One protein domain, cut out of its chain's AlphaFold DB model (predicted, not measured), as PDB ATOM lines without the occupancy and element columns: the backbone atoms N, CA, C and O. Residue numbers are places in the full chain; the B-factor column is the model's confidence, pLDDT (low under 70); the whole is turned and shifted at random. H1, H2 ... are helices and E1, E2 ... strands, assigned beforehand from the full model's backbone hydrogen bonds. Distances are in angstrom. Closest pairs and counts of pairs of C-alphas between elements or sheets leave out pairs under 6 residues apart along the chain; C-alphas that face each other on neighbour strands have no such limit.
ATOM      1  N   CYS A  32      28.836  10.414  57.454       90.06
ATOM      2  CA  CYS A  32      30.182  10.205  57.978       90.06
ATOM      3  C   CYS A  32      31.152   9.995  56.816       90.06
ATOM      4  O   CYS A  32      30.956   9.085  56.015       90.06
ATOM      5  N   TYR A  33      32.195  10.819  56.732       93.25
ATOM      6  CA  TYR A  33      33.246  10.652  55.730       93.25
ATOM      7  C   TYR A  33      34.223   9.532  56.120       93.25
ATOM      8  O   TYR A  33      34.453   9.327  57.317       93.25
ATOM      9  N   PRO A  34      34.817   8.817  55.143       92.56
ATOM     10  CA  PRO A  34      35.797   7.775  55.430       92.56
ATOM     11  C   PRO A  34      37.000   8.326  56.197       92.56
ATOM     12  O   PRO A  34      37.501   9.413  55.896       92.56
ATOM     13  N   MET A  35      37.499   7.556  57.163       94.94
ATOM     14  CA  MET A  35      38.696   7.924  57.917       94.94
ATOM     15  C   MET A  35      39.927   7.830  57.000       94.94
ATOM     16  O   MET A  35      40.191   6.755  56.467       94.94
ATOM     17  N   PRO A  36      40.706   8.909  56.803       95.06
ATOM     18  CA  PRO A  36      41.838   8.876  55.889       95.06
ATOM     19  C   PRO A  36      42.919   7.924  56.401       95.06
ATOM     20  O   PRO A  36      43.369   8.028  57.543       95.06
ATOM     21  N   VAL A  37      43.357   7.008  55.538       95.62
ATOM     22  CA  VAL A  37      44.447   6.069  55.823       95.62
ATOM     23  C   VAL A  37      45.577   6.327  54.844       95.62
ATOM     24  O   VAL A  37      45.391   6.243  53.631       95.62
ATOM     25  N   GLU A  38      46.756   6.618  55.382       93.50
ATOM     26  CA  GLU A  38      47.947   6.818  54.572       93.50
ATOM     27  C   GLU A  38      48.294   5.553  53.779       93.50
ATOM     28  O   GLU A  38      48.284   4.431  54.292       93.50
ATOM     29  N   SER A  39      48.603   5.739  52.499       90.06
ATOM     30  CA  SER A  39      49.080   4.673  51.628       90.06
ATOM     31  C   SER A  39      50.049   5.208  50.592       90.06
ATOM     32  O   SER A  39      50.061   6.401  50.282       90.06
ATOM     33  N   GLU A  40      50.790   4.290  49.976       85.06
ATOM     34  CA  GLU A  40      51.531   4.591  48.756       85.06
ATOM     35  C   GLU A  40      50.598   5.196  47.701       85.06
ATOM     36  O   GLU A  40      49.407   4.857  47.618       85.06
ATOM     37  N   LYS A  41      51.144   6.145  46.935       75.19
ATOM     38  CA  LYS A  41      50.402   6.859  45.901       75.19
ATOM     39  C   LYS A  41      50.093   5.882  44.763       75.19
ATOM     40  O   LYS A  41      51.033   5.288  44.231       75.19
ATOM     41  N   PRO A  42      48.817   5.697  44.379       76.06
ATOM     42  CA  PRO A  42      48.495   4.861  43.231       76.06
ATOM     43  C   PRO A  42      49.067   5.485  41.948       76.06
ATOM     44  O   PRO A  42      49.350   6.691  41.918       76.06
ATOM     45  N   PRO A  43      49.219   4.698  40.870       68.88
ATOM     46  CA  PRO A  43      49.550   5.249  39.565       68.88
ATOM     47  C   PRO A  43      48.448   6.229  39.148       68.88
ATOM     48  O   PRO A  43      47.327   5.825  38.848       68.88
ATOM     49  N   LEU A  44      48.759   7.527  39.159       69.44
ATOM     50  CA  LEU A  44      47.814   8.546  38.722       69.44
ATOM     51  C   LEU A  44      47.564   8.397  37.228       69.44
ATOM     52  O   LEU A  44      48.500   8.283  36.434       69.44
ATOM     53  N   ARG A  45      46.289   8.425  36.849       64.88
ATOM     54  CA  ARG A  45      45.901   8.446  35.443       64.88
ATOM     55  C   ARG A  45      45.799   9.890  34.984       64.88
ATOM     56  O   ARG A  45      45.351  10.763  35.720       64.88
ATOM     57  N   VAL A  46      46.179  10.132  33.739       58.47
ATOM     58  CA  VAL A  46      45.774  11.342  33.032       58.47
ATOM     59  C   VAL A  46      44.574  10.934  32.191       58.47
ATOM     60  O   VAL A  46      44.730  10.242  31.185       58.47
ATOM     61  N   LEU A  47      43.360  11.284  32.622       53.12
ATOM     62  CA  LEU A  47      42.209  11.172  31.733       53.12
ATOM     63  C   LEU A  47      42.243  12.363  30.780       53.12
ATOM     64  O   LEU A  47      41.823  13.472  31.115       53.12
ATOM     65  N   ASN A  48      42.740  12.114  29.574       45.47
ATOM     66  CA  ASN A  48      42.534  13.017  28.456       45.47
ATOM     67  C   ASN A  48      41.054  12.936  28.070       45.47
ATOM     68  O   ASN A  48      40.657  12.076  27.293       45.47
ATOM     69  N   VAL A  72      43.385  27.097  17.139       44.19
ATOM     70  CA  VAL A  72      42.969  25.992  16.264       44.19
ATOM     71  C   VAL A  72      41.664  26.360  15.549       44.19
ATOM     72  O   VAL A  72      40.632  26.618  16.179       44.19
ATOM     73  N   ARG A  73      41.691  26.374  14.209       39.38
ATOM     74  CA  ARG A  73      40.486  26.531  13.380       39.38
ATOM     75  C   ARG A  73      39.552  25.350  13.620       39.38
ATOM     76  O   ARG A  73      39.944  24.196  13.459       39.38
ATOM     77  N   TYR A  74      38.300  25.639  13.957       39.09
ATOM     78  CA  TYR A  74      37.283  24.613  14.149       39.09
ATOM     79  C   TYR A  74      37.113  23.738  12.906       39.09
ATOM     80  O   TYR A  74      36.795  24.224  11.818       39.09
ATOM     81  N   THR A  75      37.275  22.435  13.107       40.62
ATOM     82  CA  THR A  75      36.972  21.391  12.127       40.62
ATOM     83  C   THR A  75      35.692  20.665  12.571       40.62
ATOM     84  O   THR A  75      35.491  20.496  13.780       40.62
ATOM     85  N   PRO A  76      34.789  20.260  11.655       36.19
ATOM     86  CA  PRO A  76      33.553  19.568  12.020       36.19
ATOM     87  C   PRO A  76      33.871  18.261  12.760       36.19
ATOM     88  O   PRO A  76      34.409  17.331  12.172       36.19
ATOM     89  N   GLY A  77      33.576  18.226  14.061       45.19
ATOM     90  CA  GLY A  77      33.950  17.132  14.967       45.19
ATOM     91  C   GLY A  77      34.118  17.596  16.415       45.19
ATOM     92  O   GLY A  77      33.787  16.862  17.339       45.19
ATOM     93  N   HIS A  78      34.510  18.855  16.628       41.03
ATOM     94  CA  HIS A  78      34.622  19.413  17.976       41.03
ATOM     95  C   HIS A  78      33.256  19.730  18.604       41.03
ATOM     96  O   HIS A  78      32.363  20.307  17.971       41.03
ATOM     97  N   SER A  79      33.124  19.405  19.893       40.00
ATOM     98  CA  SER A  79      31.943  19.711  20.703       40.00
ATOM     99  C   SER A  79      31.626  21.213  20.708       40.00
ATOM    100  O   SER A  79      32.434  22.046  21.126       40.00
ATOM    101  N   LEU A  80      30.394  21.546  20.306       47.97
ATOM    102  CA  LEU A  80      29.847  22.910  20.197       47.97
ATOM    103  C   LEU A  80      29.871  23.698  21.523       47.97
ATOM    104  O   LEU A  80      29.665  24.909  21.544       47.97
ATOM    105  N   ARG A  81      30.125  23.020  22.647       41.62
ATOM    106  CA  ARG A  81      30.154  23.608  23.992       41.62
ATOM    107  C   ARG A  81      31.387  24.472  24.274       41.62
ATOM    108  O   ARG A  81      31.400  25.151  25.294       41.62
ATOM    109  N   ARG A  82      32.402  24.451  23.400       43.91
ATOM    110  CA  ARG A  82      33.634  25.257  23.529       43.91
ATOM    111  C   ARG A  82      33.757  26.382  22.491       43.91
ATOM    112  O   ARG A  82      34.845  26.923  22.301       43.91
ATOM    113  N   ILE A  83      32.664  26.718  21.807       44.97
ATOM    114  CA  ILE A  83      32.644  27.808  20.828       44.97
ATOM    115  C   ILE A  83      32.718  29.143  21.568       44.97
ATOM    116  O   ILE A  83      31.853  29.449  22.393       44.97
ATOM    117  N   ASP A  84      33.725  29.956  21.243       45.66
ATOM    118  CA  ASP A  84      33.713  31.370  21.609       45.66
ATOM    119  C   ASP A  84      32.718  32.104  20.696       45.66
ATOM    120  O   ASP A  84      33.034  32.579  19.599       45.66
ATOM    121  N   TRP A  85      31.464  32.158  21.146       44.53
ATOM    122  CA  TRP A  85      30.370  32.798  20.415       44.53
ATOM    123  C   TRP A  85      30.622  34.293  20.153       44.53
ATOM    124  O   TRP A  85      30.059  34.850  19.209       44.53
ATOM    125  N   GLN A  86      31.499  34.941  20.929       45.56
ATOM    126  CA  GLN A  86      31.846  36.350  20.756       45.56
ATOM    127  C   GLN A  86      32.776  36.568  19.551       45.56
ATOM    128  O   GLN A  86      32.665  37.592  18.870       45.56
ATOM    129  N   ALA A  87      33.644  35.598  19.246       42.84
ATOM    130  CA  ALA A  87      34.457  35.578  18.029       42.84
ATOM    131  C   ALA A  87      33.621  35.213  16.786       42.84
ATOM    132  O   ALA A  87      33.778  35.822  15.723       42.84
ATOM    133  N   TYR A  88      32.656  34.294  16.937       37.62
ATOM    134  CA  TYR A  88      31.734  33.912  15.861       37.62
ATOM    135  C   TYR A  88      30.845  35.081  15.402       37.62
ATOM    136  O   TYR A  88      30.710  35.326  14.204       37.62
ATOM    137  N   ALA A  89      30.314  35.870  16.342       43.38
ATOM    138  CA  ALA A  89      29.479  37.036  16.040       43.38
ATOM    139  C   ALA A  89      30.217  38.159  15.278       43.38
ATOM    140  O   ALA A  89      29.574  39.011  14.668       43.38
ATOM    141  N   LYS A  90      31.557  38.161  15.286       48.47
ATOM    142  CA  LYS A  90      32.399  39.138  14.575       48.47
ATOM    143  C   LYS A  90      32.863  38.659  13.192       48.47
ATOM    144  O   LYS A  90      33.658  39.342  12.555       48.47
ATOM    145  N   GLY A  91      32.377  37.505  12.723       41.78
ATOM    146  CA  GLY A  91      32.649  36.992  11.375       41.78
ATOM    147  C   GLY A  91      34.052  36.412  11.173       41.78
ATOM    148  O   GLY A  91      34.468  36.226  10.034       41.78
ATOM    149  N   GLN A  92      34.786  36.125  12.253       47.12
ATOM    150  CA  GLN A  92      36.185  35.684  12.174       47.12
ATOM    151  C   GLN A  92      36.349  34.155  12.036       47.12
ATOM    152  O   GLN A  92      37.445  33.689  11.751       47.12
ATOM    153  N   GLY A  93      35.267  33.373  12.142       48.25
ATOM    154  CA  GLY A  93      35.292  31.901  12.100       48.25
ATOM    155  C   GLY A  93      35.105  31.270  13.483       48.25
ATOM    156  O   GLY A  93      35.139  31.966  14.498       48.25
ATOM    157  N   LEU A  94      34.832  29.957  13.540       39.06
ATOM    158  CA  LEU A  94      34.735  29.242  14.818       39.06
ATOM    159  C   LEU A  94      36.148  29.028  15.378       39.06
ATOM    160  O   LEU A  94      36.938  28.263  14.822       39.06
ATOM    161  N   TYR A  95      36.418  29.675  16.504       42.88
ATOM    162  CA  TYR A  95      37.597  29.442  17.327       42.88
ATOM    163  C   TYR A  95      37.164  28.783  18.633       42.88
ATOM    164  O   TYR A  95      36.160  29.167  19.245       42.88
ATOM    165  N   VAL A  96      37.904  27.754  19.031       40.72
ATOM    166  CA  VAL A  96      37.728  27.082  20.316       40.72
ATOM    167  C   VAL A  96      38.675  27.737  21.308       40.72
ATOM    168  O   VAL A  96      39.869  27.842  21.051       40.72
ATOM    169  N   LYS A  97      38.137  28.190  22.440       37.41
ATOM    170  CA  LYS A  97      38.927  28.836  23.489       37.41
ATOM    171  C   LYS A  97      39.680  27.761  24.274       37.41
ATOM    172  O   LYS A  97      39.109  27.124  25.160       37.41
ATOM    173  N   SER A  98      40.939  27.513  23.925       37.53
ATOM    174  CA  SER A  98      41.869  26.782  24.783       37.53
ATOM    175  C   SER A  98      42.248  27.701  25.938       37.53
ATOM    176  O   SER A  98      43.099  28.573  25.807       37.53
ATOM    177  N   PHE A  99      41.596  27.540  27.089       39.50
ATOM    178  CA  PHE A  99      42.177  28.054  28.322       39.50
ATOM    179  C   PHE A  99      43.389  27.181  28.644       39.50
ATOM    180  O   PHE A  99      43.263  26.138  29.281       39.50
ATOM    181  N   VAL A 100      44.554  27.598  28.153       36.41
ATOM    182  CA  VAL A 100      45.841  27.212  28.723       36.41
ATOM    183  C   VAL A 100      45.911  27.930  30.066       36.41
ATOM    184  O   VAL A 100      46.344  29.073  30.162       36.41
ATOM    185  N   ALA A 101      45.351  27.304  31.100       38.97
ATOM    186  CA  ALA A 101      45.771  27.616  32.451       38.97
ATOM    187  C   ALA A 101      47.122  26.923  32.645       38.97
ATOM    188  O   ALA A 101      47.251  25.727  32.407       38.97
ATOM    189  N   GLU A 102      48.111  27.698  33.059       40.22
ATOM    190  CA  GLU A 102      49.506  27.354  33.361       40.22
ATOM    191  C   GLU A 102      49.689  26.327  34.508       40.22
ATOM    192  O   GLU A 102      50.753  26.229  35.112       40.22
ATOM    193  N   GLU A 103      48.661  25.548  34.840       45.34
ATOM    194  CA  GLU A 103      48.674  24.553  35.908       45.34
ATOM    195  C   GLU A 103      48.641  23.161  35.268       45.34
ATOM    196  O   GLU A 103      47.805  22.880  34.411       45.34
ATOM    197  N   GLY A 104      49.602  22.310  35.644       57.16
ATOM    198  CA  GLY A 104      49.828  20.996  35.043       57.16
ATOM    199  C   GLY A 104      48.582  20.113  34.941       57.16
ATOM    200  O   GLY A 104      47.562  20.338  35.589       57.16
ATOM    201  N   THR A 105      48.685  19.071  34.114       67.31
ATOM    202  CA  THR A 105      47.620  18.082  33.895       67.31
ATOM    203  C   THR A 105      46.941  17.687  35.214       67.31
ATOM    204  O   THR A 105      47.648  17.237  36.122       67.31
ATOM    205  N   PRO A 106      45.607  17.833  35.337       73.88
ATOM    206  CA  PRO A 106      44.915  17.579  36.592       73.88
ATOM    207  C   PRO A 106      45.060  16.116  37.012       73.88
ATOM    208  O   PRO A 106      44.972  15.201  36.186       73.88
ATOM    209  N   ASN A 107      45.244  15.898  38.313       83.38
ATOM    210  CA  ASN A 107      45.433  14.566  38.873       83.38
ATOM    211  C   ASN A 107      44.094  13.820  38.940       83.38
ATOM    212  O   ASN A 107      43.130  14.322  39.516       83.38
ATOM    213  N   TRP A 108      44.028  12.605  38.389       87.25
ATOM    214  CA  TRP A 108      42.844  11.753  38.512       87.25
ATOM    215  C   TRP A 108      43.051  10.623  39.501       87.25
ATOM    216  O   TRP A 108      43.998   9.839  39.392       87.25
ATOM    217  N   TYR A 109      42.097  10.500  40.417       88.69
ATOM    218  CA  TYR A 109      42.052   9.435  41.399       88.69
ATOM    219  C   TYR A 109      40.900   8.479  41.102       88.69
ATOM    220  O   TYR A 109      39.734   8.866  41.129       88.69
ATOM    221  N   HIS A 110      41.208   7.209  40.850       90.19
ATOM    222  CA  HIS A 110      40.192   6.178  40.657       90.19
ATOM    223  C   HIS A 110      40.116   5.285  41.889       90.19
ATOM    224  O   HIS A 110      41.130   4.745  42.324       90.19
ATOM    225  N   LEU A 111      38.909   5.052  42.408       88.00
ATOM    226  CA  LEU A 111      38.702   4.129  43.528       88.00
ATOM    227  C   LEU A 111      39.229   2.717  43.215       88.00
ATOM    228  O   LEU A 111      39.783   2.053  44.085       88.00
ATOM    229  N   ALA A 112      39.114   2.288  41.954       87.81
ATOM    230  CA  ALA A 112      39.586   0.987  41.485       87.81
ATOM    231  C   ALA A 112      41.116   0.809  41.541       87.81
ATOM    232  O   ALA A 112      41.588  -0.324  41.485       87.81
ATOM    233  N   ASP A 113      41.884   1.897  41.660       87.25
ATOM    234  CA  ASP A 113      43.347   1.830  41.746       87.25
ATOM    235  C   ASP A 113      43.831   1.514  43.176       87.25
ATOM    236  O   ASP A 113      45.018   1.265  43.393       87.25
ATOM    237  N   TYR A 114      42.922   1.476  44.158       88.06
ATOM    238  CA  TYR A 114      43.233   1.163  45.548       88.06
ATOM    239  C   TYR A 114      42.871  -0.280  45.906       88.06
ATOM    240  O   TYR A 114      41.754  -0.750  45.696       88.06
ATOM    241  N   SER A 115      43.824  -0.987  46.511       85.25
ATOM    242  CA  SER A 115      43.658  -2.363  46.985       85.25
ATOM    243  C   SER A 115      43.225  -2.432  48.458       85.25
ATOM    244  O   SER A 115      43.438  -1.492  49.231       85.25
ATOM    245  N   GLY A 116      42.688  -3.585  48.878       84.56
ATOM    246  CA  GLY A 116      42.353  -3.871  50.284       84.56
ATOM    247  C   GLY A 116      40.859  -3.980  50.605       84.56
ATOM    248  O   GLY A 116      40.496  -3.953  51.776       84.56
ATOM    249  N   GLY A 117      39.999  -4.119  49.591       90.94
ATOM    250  CA  GLY A 117      38.542  -4.108  49.754       90.94
ATOM    251  C   GLY A 117      37.968  -2.690  49.744       90.94
ATOM    252  O   GLY A 117      38.716  -1.713  49.753       90.94
ATOM    253  N   THR A 118      36.640  -2.581  49.700       91.62
ATOM    254  CA  THR A 118      35.934  -1.305  49.496       91.62
ATOM    255  C   THR A 118      36.289  -0.253  50.543       91.62
ATOM    256  O   THR A 118      36.720   0.837  50.188       91.62
ATOM    257  N   GLU A 119      36.184  -0.596  51.828       93.69
ATOM    258  CA  GLU A 119      36.408   0.357  52.920       93.69
ATOM    259  C   GLU A 119      37.853   0.871  52.950       93.69
ATOM    260  O   GLU A 119      38.109   2.067  53.069       93.69
ATOM    261  N   ALA A 120      38.824  -0.027  52.767       92.94
ATOM    262  CA  ALA A 120      40.226   0.367  52.709       92.94
ATOM    263  C   ALA A 120      40.516   1.237  51.476       92.94
ATOM    264  O   ALA A 120      41.309   2.171  51.567       92.94
ATOM    265  N   ALA A 121      39.879   0.952  50.337       92.69
ATOM    266  CA  ALA A 121      40.016   1.754  49.128       92.69
ATOM    267  C   ALA A 121      39.452   3.172  49.313       92.69
ATOM    268  O   ALA A 121      40.126   4.136  48.954       92.69
ATOM    269  N   LEU A 122      38.275   3.308  49.936       93.88
ATOM    270  CA  LEU A 122      37.663   4.604  50.256       93.88
ATOM    271  C   LEU A 122      38.540   5.428  51.205       93.88
ATOM    272  O   LEU A 122      38.800   6.600  50.940       93.88
ATOM    273  N   SER A 123      39.057   4.810  52.267       94.69
ATOM    274  CA  SER A 123      39.930   5.462  53.252       94.69
ATOM    275  C   SER A 123      41.255   5.944  52.654       94.69
ATOM    276  O   SER A 123      41.721   7.043  52.962       94.69
ATOM    277  N   LYS A 124      41.859   5.156  51.756       94.62
ATOM    278  CA  LYS A 124      43.077   5.558  51.036       94.62
ATOM    279  C   LYS A 124      42.795   6.671  50.032       94.62
ATOM    280  O   LYS A 124      43.533   7.649  49.981       94.62
ATOM    281  N   LEU A 125      41.712   6.561  49.263       93.00
ATOM    282  CA  LEU A 125      41.300   7.602  48.324       93.00
ATOM    283  C   LEU A 125      41.034   8.930  49.051       93.00
ATOM    284  O   LEU A 125      41.551   9.963  48.630       93.00
ATOM    285  N   CYS A 126      40.321   8.886  50.180       95.38
ATOM    286  CA  CYS A 126      40.089  10.034  51.058       95.38
ATOM    287  C   CYS A 126      41.406  10.718  51.461       95.38
ATOM    288  O   CYS A 126      41.545  11.931  51.297       95.38
ATOM    289  N   TYR A 127      42.410   9.943  51.893       95.56
ATOM    290  CA  TYR A 127      43.736  10.476  52.229       95.56
ATOM    291  C   TYR A 127      44.374  11.245  51.064       95.56
ATOM    292  O   TYR A 127      44.847  12.368  51.248       95.56
ATOM    293  N   HIS A 128      44.367  10.683  49.851       92.62
ATOM    294  CA  HIS A 128      44.999  11.332  48.697       92.62
ATOM    295  C   HIS A 128      44.257  12.578  48.211       92.62
ATOM    296  O   HIS A 128      44.913  13.525  47.784       92.62
ATOM    297  N   ILE A 129      42.926  12.608  48.309       93.06
ATOM    298  CA  ILE A 129      42.122  13.799  47.996       93.06
ATOM    299  C   ILE A 129      42.449  14.939  48.959       93.06
ATOM    300  O   ILE A 129      42.722  16.053  48.518       93.06
ATOM    301  N   LEU A 130      42.503  14.656  50.265       94.31
ATOM    302  CA  LEU A 130      42.885  15.655  51.266       94.31
ATOM    303  C   LEU A 130      44.301  16.183  51.010       94.31
ATOM    304  O   LEU A 130      44.535  17.387  51.077       94.31
ATOM    305  N   LYS A 131      45.238  15.305  50.635       93.25
ATOM    306  CA  LYS A 131      46.605  15.705  50.270       93.25
ATOM    307  C   LYS A 131      46.669  16.539  48.990       93.25
ATOM    308  O   LYS A 131      47.545  17.393  48.901       93.25
ATOM    309  N   ALA A 132      45.802  16.294  48.009       88.31
ATOM    310  CA  ALA A 132      45.725  17.102  46.791       88.31
ATOM    311  C   ALA A 132      45.176  18.508  47.087       88.31
ATOM    312  O   ALA A 132      45.738  19.495  46.612       88.31
ATOM    313  N   GLU A 133      44.149  18.603  47.938       91.25
ATOM    314  CA  GLU A 133      43.594  19.882  48.395       91.25
ATOM    315  C   GLU A 133      44.621  20.688  49.207       91.25
ATOM    316  O   GLU A 133      44.815  21.871  48.940       91.25
ATOM    317  N   GLU A 134      45.351  20.052  50.134       90.44
ATOM    318  CA  GLU A 134      46.434  20.697  50.900       90.44
ATOM    319  C   GLU A 134      47.520  21.309  49.996       90.44
ATOM    320  O   GLU A 134      48.169  22.285  50.371       90.44
ATOM    321  N   ARG A 135      47.730  20.738  48.804       87.19
ATOM    322  CA  ARG A 135      48.701  21.223  47.812       87.19
ATOM    323  C   ARG A 135      48.124  22.275  46.864       87.19
ATOM    324  O   ARG A 135      48.882  22.845  46.085       87.19
ATOM    325  N   GLY A 136      46.815  22.525  46.911       84.00
ATOM    326  CA  GLY A 136      46.122  23.429  45.990       84.00
ATOM    327  C   GLY A 136      46.101  22.937  44.538       84.00
ATOM    328  O   GLY A 136      45.949  23.742  43.621       84.00
ATOM    329  N   GLU A 137      46.282  21.632  44.318       84.69
ATOM    330  CA  GLU A 137      46.284  21.027  42.986       84.69
ATOM    331  C   GLU A 137      44.850  20.919  42.433       84.69
ATOM    332  O   GLU A 137      43.882  20.834  43.186       84.69
ATOM    333  N   GLN A 138      44.695  20.879  41.107       86.31
ATOM    334  CA  GLN A 138      43.425  20.491  40.490       86.31
ATOM    335  C   GLN A 138      43.333  18.964  40.436       86.31
ATOM    336  O   GLN A 138      44.226  18.302  39.896       86.31
ATOM    337  N   TYR A 139      42.248  18.397  40.963       87.00
ATOM    338  CA  TYR A 139      42.073  16.945  41.022       87.00
ATOM    339  C   TYR A 139      40.648  16.508  40.703       87.00
ATOM    340  O   TYR A 139      39.685  17.173  41.072       87.00
ATOM    341  N   GLY A 140      40.516  15.373  40.019       89.12
ATOM    342  CA  GLY A 140      39.251  14.695  39.737       89.12
ATOM    343  C   GLY A 140      39.194  13.325  40.405       89.12
ATOM    344  O   GLY A 140      40.228  12.729  40.721       89.12
ATOM    345  N   ALA A 141      37.985  12.806  40.605       89.12
ATOM    346  CA  ALA A 141      37.774  11.509  41.238       89.12
ATOM    347  C   ALA A 141      36.769  10.658  40.454       89.12
ATOM    348  O   ALA A 141      35.735  11.146  39.999       89.12
ATOM    349  N   VAL A 142      37.067   9.365  40.318       88.19
ATOM    350  CA  VAL A 142      36.155   8.356  39.770       88.19
ATOM    351  C   VAL A 142      35.833   7.348  40.864       88.19
ATOM    352  O   VAL A 142      36.685   6.552  41.270       88.19
ATOM    353  N   ILE A 143      34.590   7.389  41.334       89.94
ATOM    354  CA  ILE A 143      34.082   6.609  42.463       89.94
ATOM    355  C   ILE A 143      33.001   5.671  41.914       89.94
ATOM    356  O   ILE A 143      31.842   6.039  41.730       89.94
ATOM    357  N   GLY A 144      33.401   4.449  41.552       87.00
ATOM    358  CA  GLY A 144      32.523   3.486  40.883       87.00
ATOM    359  C   GLY A 144      31.970   4.003  39.553       87.00
ATOM    360  O   GLY A 144      32.684   4.022  38.554       87.00
ATOM    361  N   LYS A 145      30.682   4.375  39.535       83.44
ATOM    362  CA  LYS A 145      29.990   4.937  38.357       83.44
ATOM    363  C   LYS A 145      29.989   6.465  38.328       83.44
ATOM    364  O   LYS A 145      29.663   7.043  37.294       83.44
ATOM    365  N   GLU A 146      30.302   7.109  39.447       82.25
ATOM    366  CA  GLU A 146      30.299   8.560  39.559       82.25
ATOM    367  C   GLU A 146      31.653   9.123  39.118       82.25
ATOM    368  O   GLU A 146      32.711   8.648  39.537       82.25
ATOM    369  N   VAL A 147      31.613  10.122  38.237       87.06
ATOM    370  CA  VAL A 147      32.795  10.806  37.704       87.06
ATOM    371  C   VAL A 147      32.694  12.276  38.078       87.06
ATOM    372  O   VAL A 147      31.830  12.992  37.570       87.06
ATOM    373  N   ILE A 148      33.591  12.721  38.950       83.62
ATOM    374  CA  ILE A 148      33.683  14.107  39.398       83.62
ATOM    375  C   ILE A 148      34.861  14.750  38.664       83.62
ATOM    376  O   ILE A 148      36.008  14.316  38.800       83.62
ATOM    377  N   LEU A 149      34.554  15.755  37.838       86.12
ATOM    378  CA  LEU A 149      35.533  16.444  36.996       86.12
ATOM    379  C   LEU A 149      36.568  17.203  37.836       86.12
ATOM    380  O   LEU A 149      36.251  17.608  38.954       86.12
ATOM    381  N   PRO A 150      37.778  17.450  37.304       86.81
ATOM    382  CA  PRO A 150      38.808  18.127  38.053       86.81
ATOM    383  C   PRO A 150      38.414  19.557  38.360       86.81
ATOM    384  O   PRO A 150      38.011  20.318  37.481       86.81
ATOM    385  N   SER A 151      38.537  19.897  39.629       85.81
ATOM    386  CA  SER A 151      38.333  21.234  40.156       85.81
ATOM    387  C   SER A 151      39.206  21.372  41.404       85.81
ATOM    388  O   SER A 151      40.037  20.507  41.693       85.81
ATOM    389  N   ARG A 152      39.054  22.478  42.122       85.19
ATOM    390  CA  ARG A 152      39.754  22.767  43.375       85.19
ATOM    391  C   ARG A 152      38.844  23.525  44.333       85.19
ATOM    392  O   ARG A 152      37.890  24.174  43.892       85.19
ATOM    393  N   GLY A 153      39.183  23.499  45.616       87.50
ATOM    394  CA  GLY A 153      38.519  24.277  46.652       87.50
ATOM    395  C   GLY A 153      37.526  23.470  47.486       87.50
ATOM    396  O   GLY A 153      37.095  22.374  47.131       87.50
ATOM    397  N   GLU A 154      37.093  24.078  48.586       91.25
ATOM    398  CA  GLU A 154      36.307  23.430  49.643       91.25
ATOM    399  C   GLU A 154      34.986  22.807  49.162       91.25
ATOM    400  O   GLU A 154      34.623  21.705  49.576       91.25
ATOM    401  N   ALA A 155      34.271  23.475  48.252       91.31
ATOM    402  CA  ALA A 155      33.036  22.941  47.676       91.31
ATOM    403  C   ALA A 155      33.285  21.643  46.888       91.31
ATOM    404  O   ALA A 155      32.496  20.702  46.973       91.31
ATOM    405  N   HIS A 156      34.400  21.581  46.154       91.50
ATOM    406  CA  HIS A 156      34.801  20.404  45.387       91.50
ATOM    407  C   HIS A 156      35.253  19.266  46.305       91.50
ATOM    408  O   HIS A 156      34.798  18.132  46.152       91.50
ATOM    409  N   LEU A 157      36.056  19.586  47.324       92.69
ATOM    410  CA  LEU A 157      36.432  18.632  48.363       92.69
ATOM    411  C   LEU A 157      35.186  18.017  49.019       92.69
ATOM    412  O   LEU A 157      35.068  16.796  49.114       92.69
ATOM    413  N   THR A 158      34.229  18.856  49.419       94.19
ATOM    414  CA  THR A 158      32.986  18.423  50.075       94.19
ATOM    415  C   THR A 158      32.159  17.519  49.163       94.19
ATOM    416  O   THR A 158      31.621  16.509  49.622       94.19
ATOM    417  N   GLN A 159      32.083  17.834  47.866       93.31
ATOM    418  CA  GLN A 159      31.397  17.002  46.879       93.31
ATOM    419  C   GLN A 159      32.020  15.605  46.793       93.31
ATOM    420  O   GLN A 159      31.302  14.607  46.854       93.31
ATOM    421  N   ILE A 160      33.349  15.521  46.705       93.38
ATOM    422  CA  ILE A 160      34.044  14.237  46.606       93.38
ATOM    423  C   ILE A 160      33.926  13.440  47.912       93.38
ATOM    424  O   ILE A 160      33.596  12.259  47.863       93.38
ATOM    425  N   LEU A 161      34.131  14.059  49.078       94.56
ATOM    426  CA  LEU A 161      33.976  13.381  50.374       94.56
ATOM    427  C   LEU A 161      32.546  12.861  50.587       94.56
ATOM    428  O   LEU A 161      32.349  11.767  51.117       94.56
ATOM    429  N   THR A 162      31.551  13.612  50.113       93.75
ATOM    430  CA  THR A 162      30.145  13.195  50.127       93.75
ATOM    431  C   THR A 162      29.915  11.983  49.230       93.75
ATOM    432  O   THR A 162      29.294  11.021  49.676       93.75
ATOM    433  N   ALA A 163      30.460  11.980  48.011       92.56
ATOM    434  CA  ALA A 163      30.383  10.829  47.113       92.56
ATOM    435  C   ALA A 163      31.079   9.588  47.701       92.56
ATOM    436  O   ALA A 163      30.553   8.483  47.600       92.56
ATOM    437  N   LEU A 164      32.213   9.761  48.390       93.69
ATOM    438  CA  LEU A 164      32.886   8.661  49.087       93.69
ATOM    439  C   LEU A 164      32.046   8.076  50.229       93.69
ATOM    440  O   LEU A 164      32.075   6.871  50.443       93.69
ATOM    441  N   ALA A 165      31.310   8.910  50.962       92.31
ATOM    442  CA  ALA A 165      30.468   8.472  52.075       92.31
ATOM    443  C   ALA A 165      29.130   7.845  51.651       92.31
ATOM    444  O   ALA A 165      28.450   7.229  52.474       92.31
ATOM    445  N   LEU A 166      28.723   8.045  50.396       91.12
ATOM    446  CA  LEU A 166      27.491   7.496  49.823       91.12
ATOM    447  C   LEU A 166      27.725   6.257  48.945       91.12
ATOM    448  O   LEU A 166      26.747   5.690  48.454       91.12
ATOM    449  N   TYR A 167      28.985   5.864  48.747       88.50
ATOM    450  CA  TYR A 167      29.384   4.674  47.993       88.50
ATOM    451  C   TYR A 167      29.080   3.377  48.752       88.50
ATOM    452  O   TYR A 167      28.553   2.438  48.111       88.50
TER     453      TYR A 167
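What this domain is: This is residues 32 to 48 and 72 to 167 of the 167 residues of the protein "DUF58 domain-containing protein" of Xanthomonadaceae bacterium (UniProt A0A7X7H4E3). A small three-stranded sheet with two helices, H2 and H3, side by side over one face makes the body. The first stretch, residues 32 to 48, runs across the outside of H2 and on past E1, while residues 72 to 106, a loop-rich arm with the short H1, reach far from the body and make the length. The printed part has 113 residues, in the order H1 E1 H2 E2 E3 H3, with a mixed sheet ordered E1 E2 E3. The class is mixed, helices and strands, with 49 residues in named elements, under half; the whole is loose, with a radius of gyration of the C-alphas of 17.8 A and spans of 56 by 25 by 25 A.

How they stand to each other: H1, residues 85 to 88, is not on the sheet and is apart from H2, residues 118 to 134. E1, residues 107 to 110, is parallel to E2, residues 139 to 143, with N 142 and O 109 2.8 A apart. E1, H2 and E2 form a strand-helix-strand unit, two parallel neighbour strands with a helix between, with a right-handed crossover. E2 and E3, residues 146 to 151, form an antiparallel hairpin, with N 143 and O 146 2.9 A apart. H2 and H3, residues 154 to 166, are on the same face, making two layers, helices on one face of a sheet, at heights of 9.7 A and 9.8 A over the sheet. They touch, closest at the C-alphas of Leu 122 and Leu 164, 6.4 A, at a shallow tilt of 3 degrees, opposite ways. In H2 and H3 every O i to N i+4 pair is within hydrogen-bond range; H1 is too short for one.

Where its parts are: H1 begins at C-alpha 85 (30.370, 32.798, 20.415). H2 is 24.4 A long, H3 18.2 A and E3 15.0 A; H3 ends at C-alpha 166 (27.491, 7.496, 49.823).

The domain as a whole: The C-alphas farthest apart, of Gly 91 and Gly 116, are 57.3 A apart. Residues 49 to 71 are cut out, with 17.8 A between C-alphas 48 and 72. The link from H1 to E1 is long; residues 43 to 48 and 72 to 105 have pLDDT under 70.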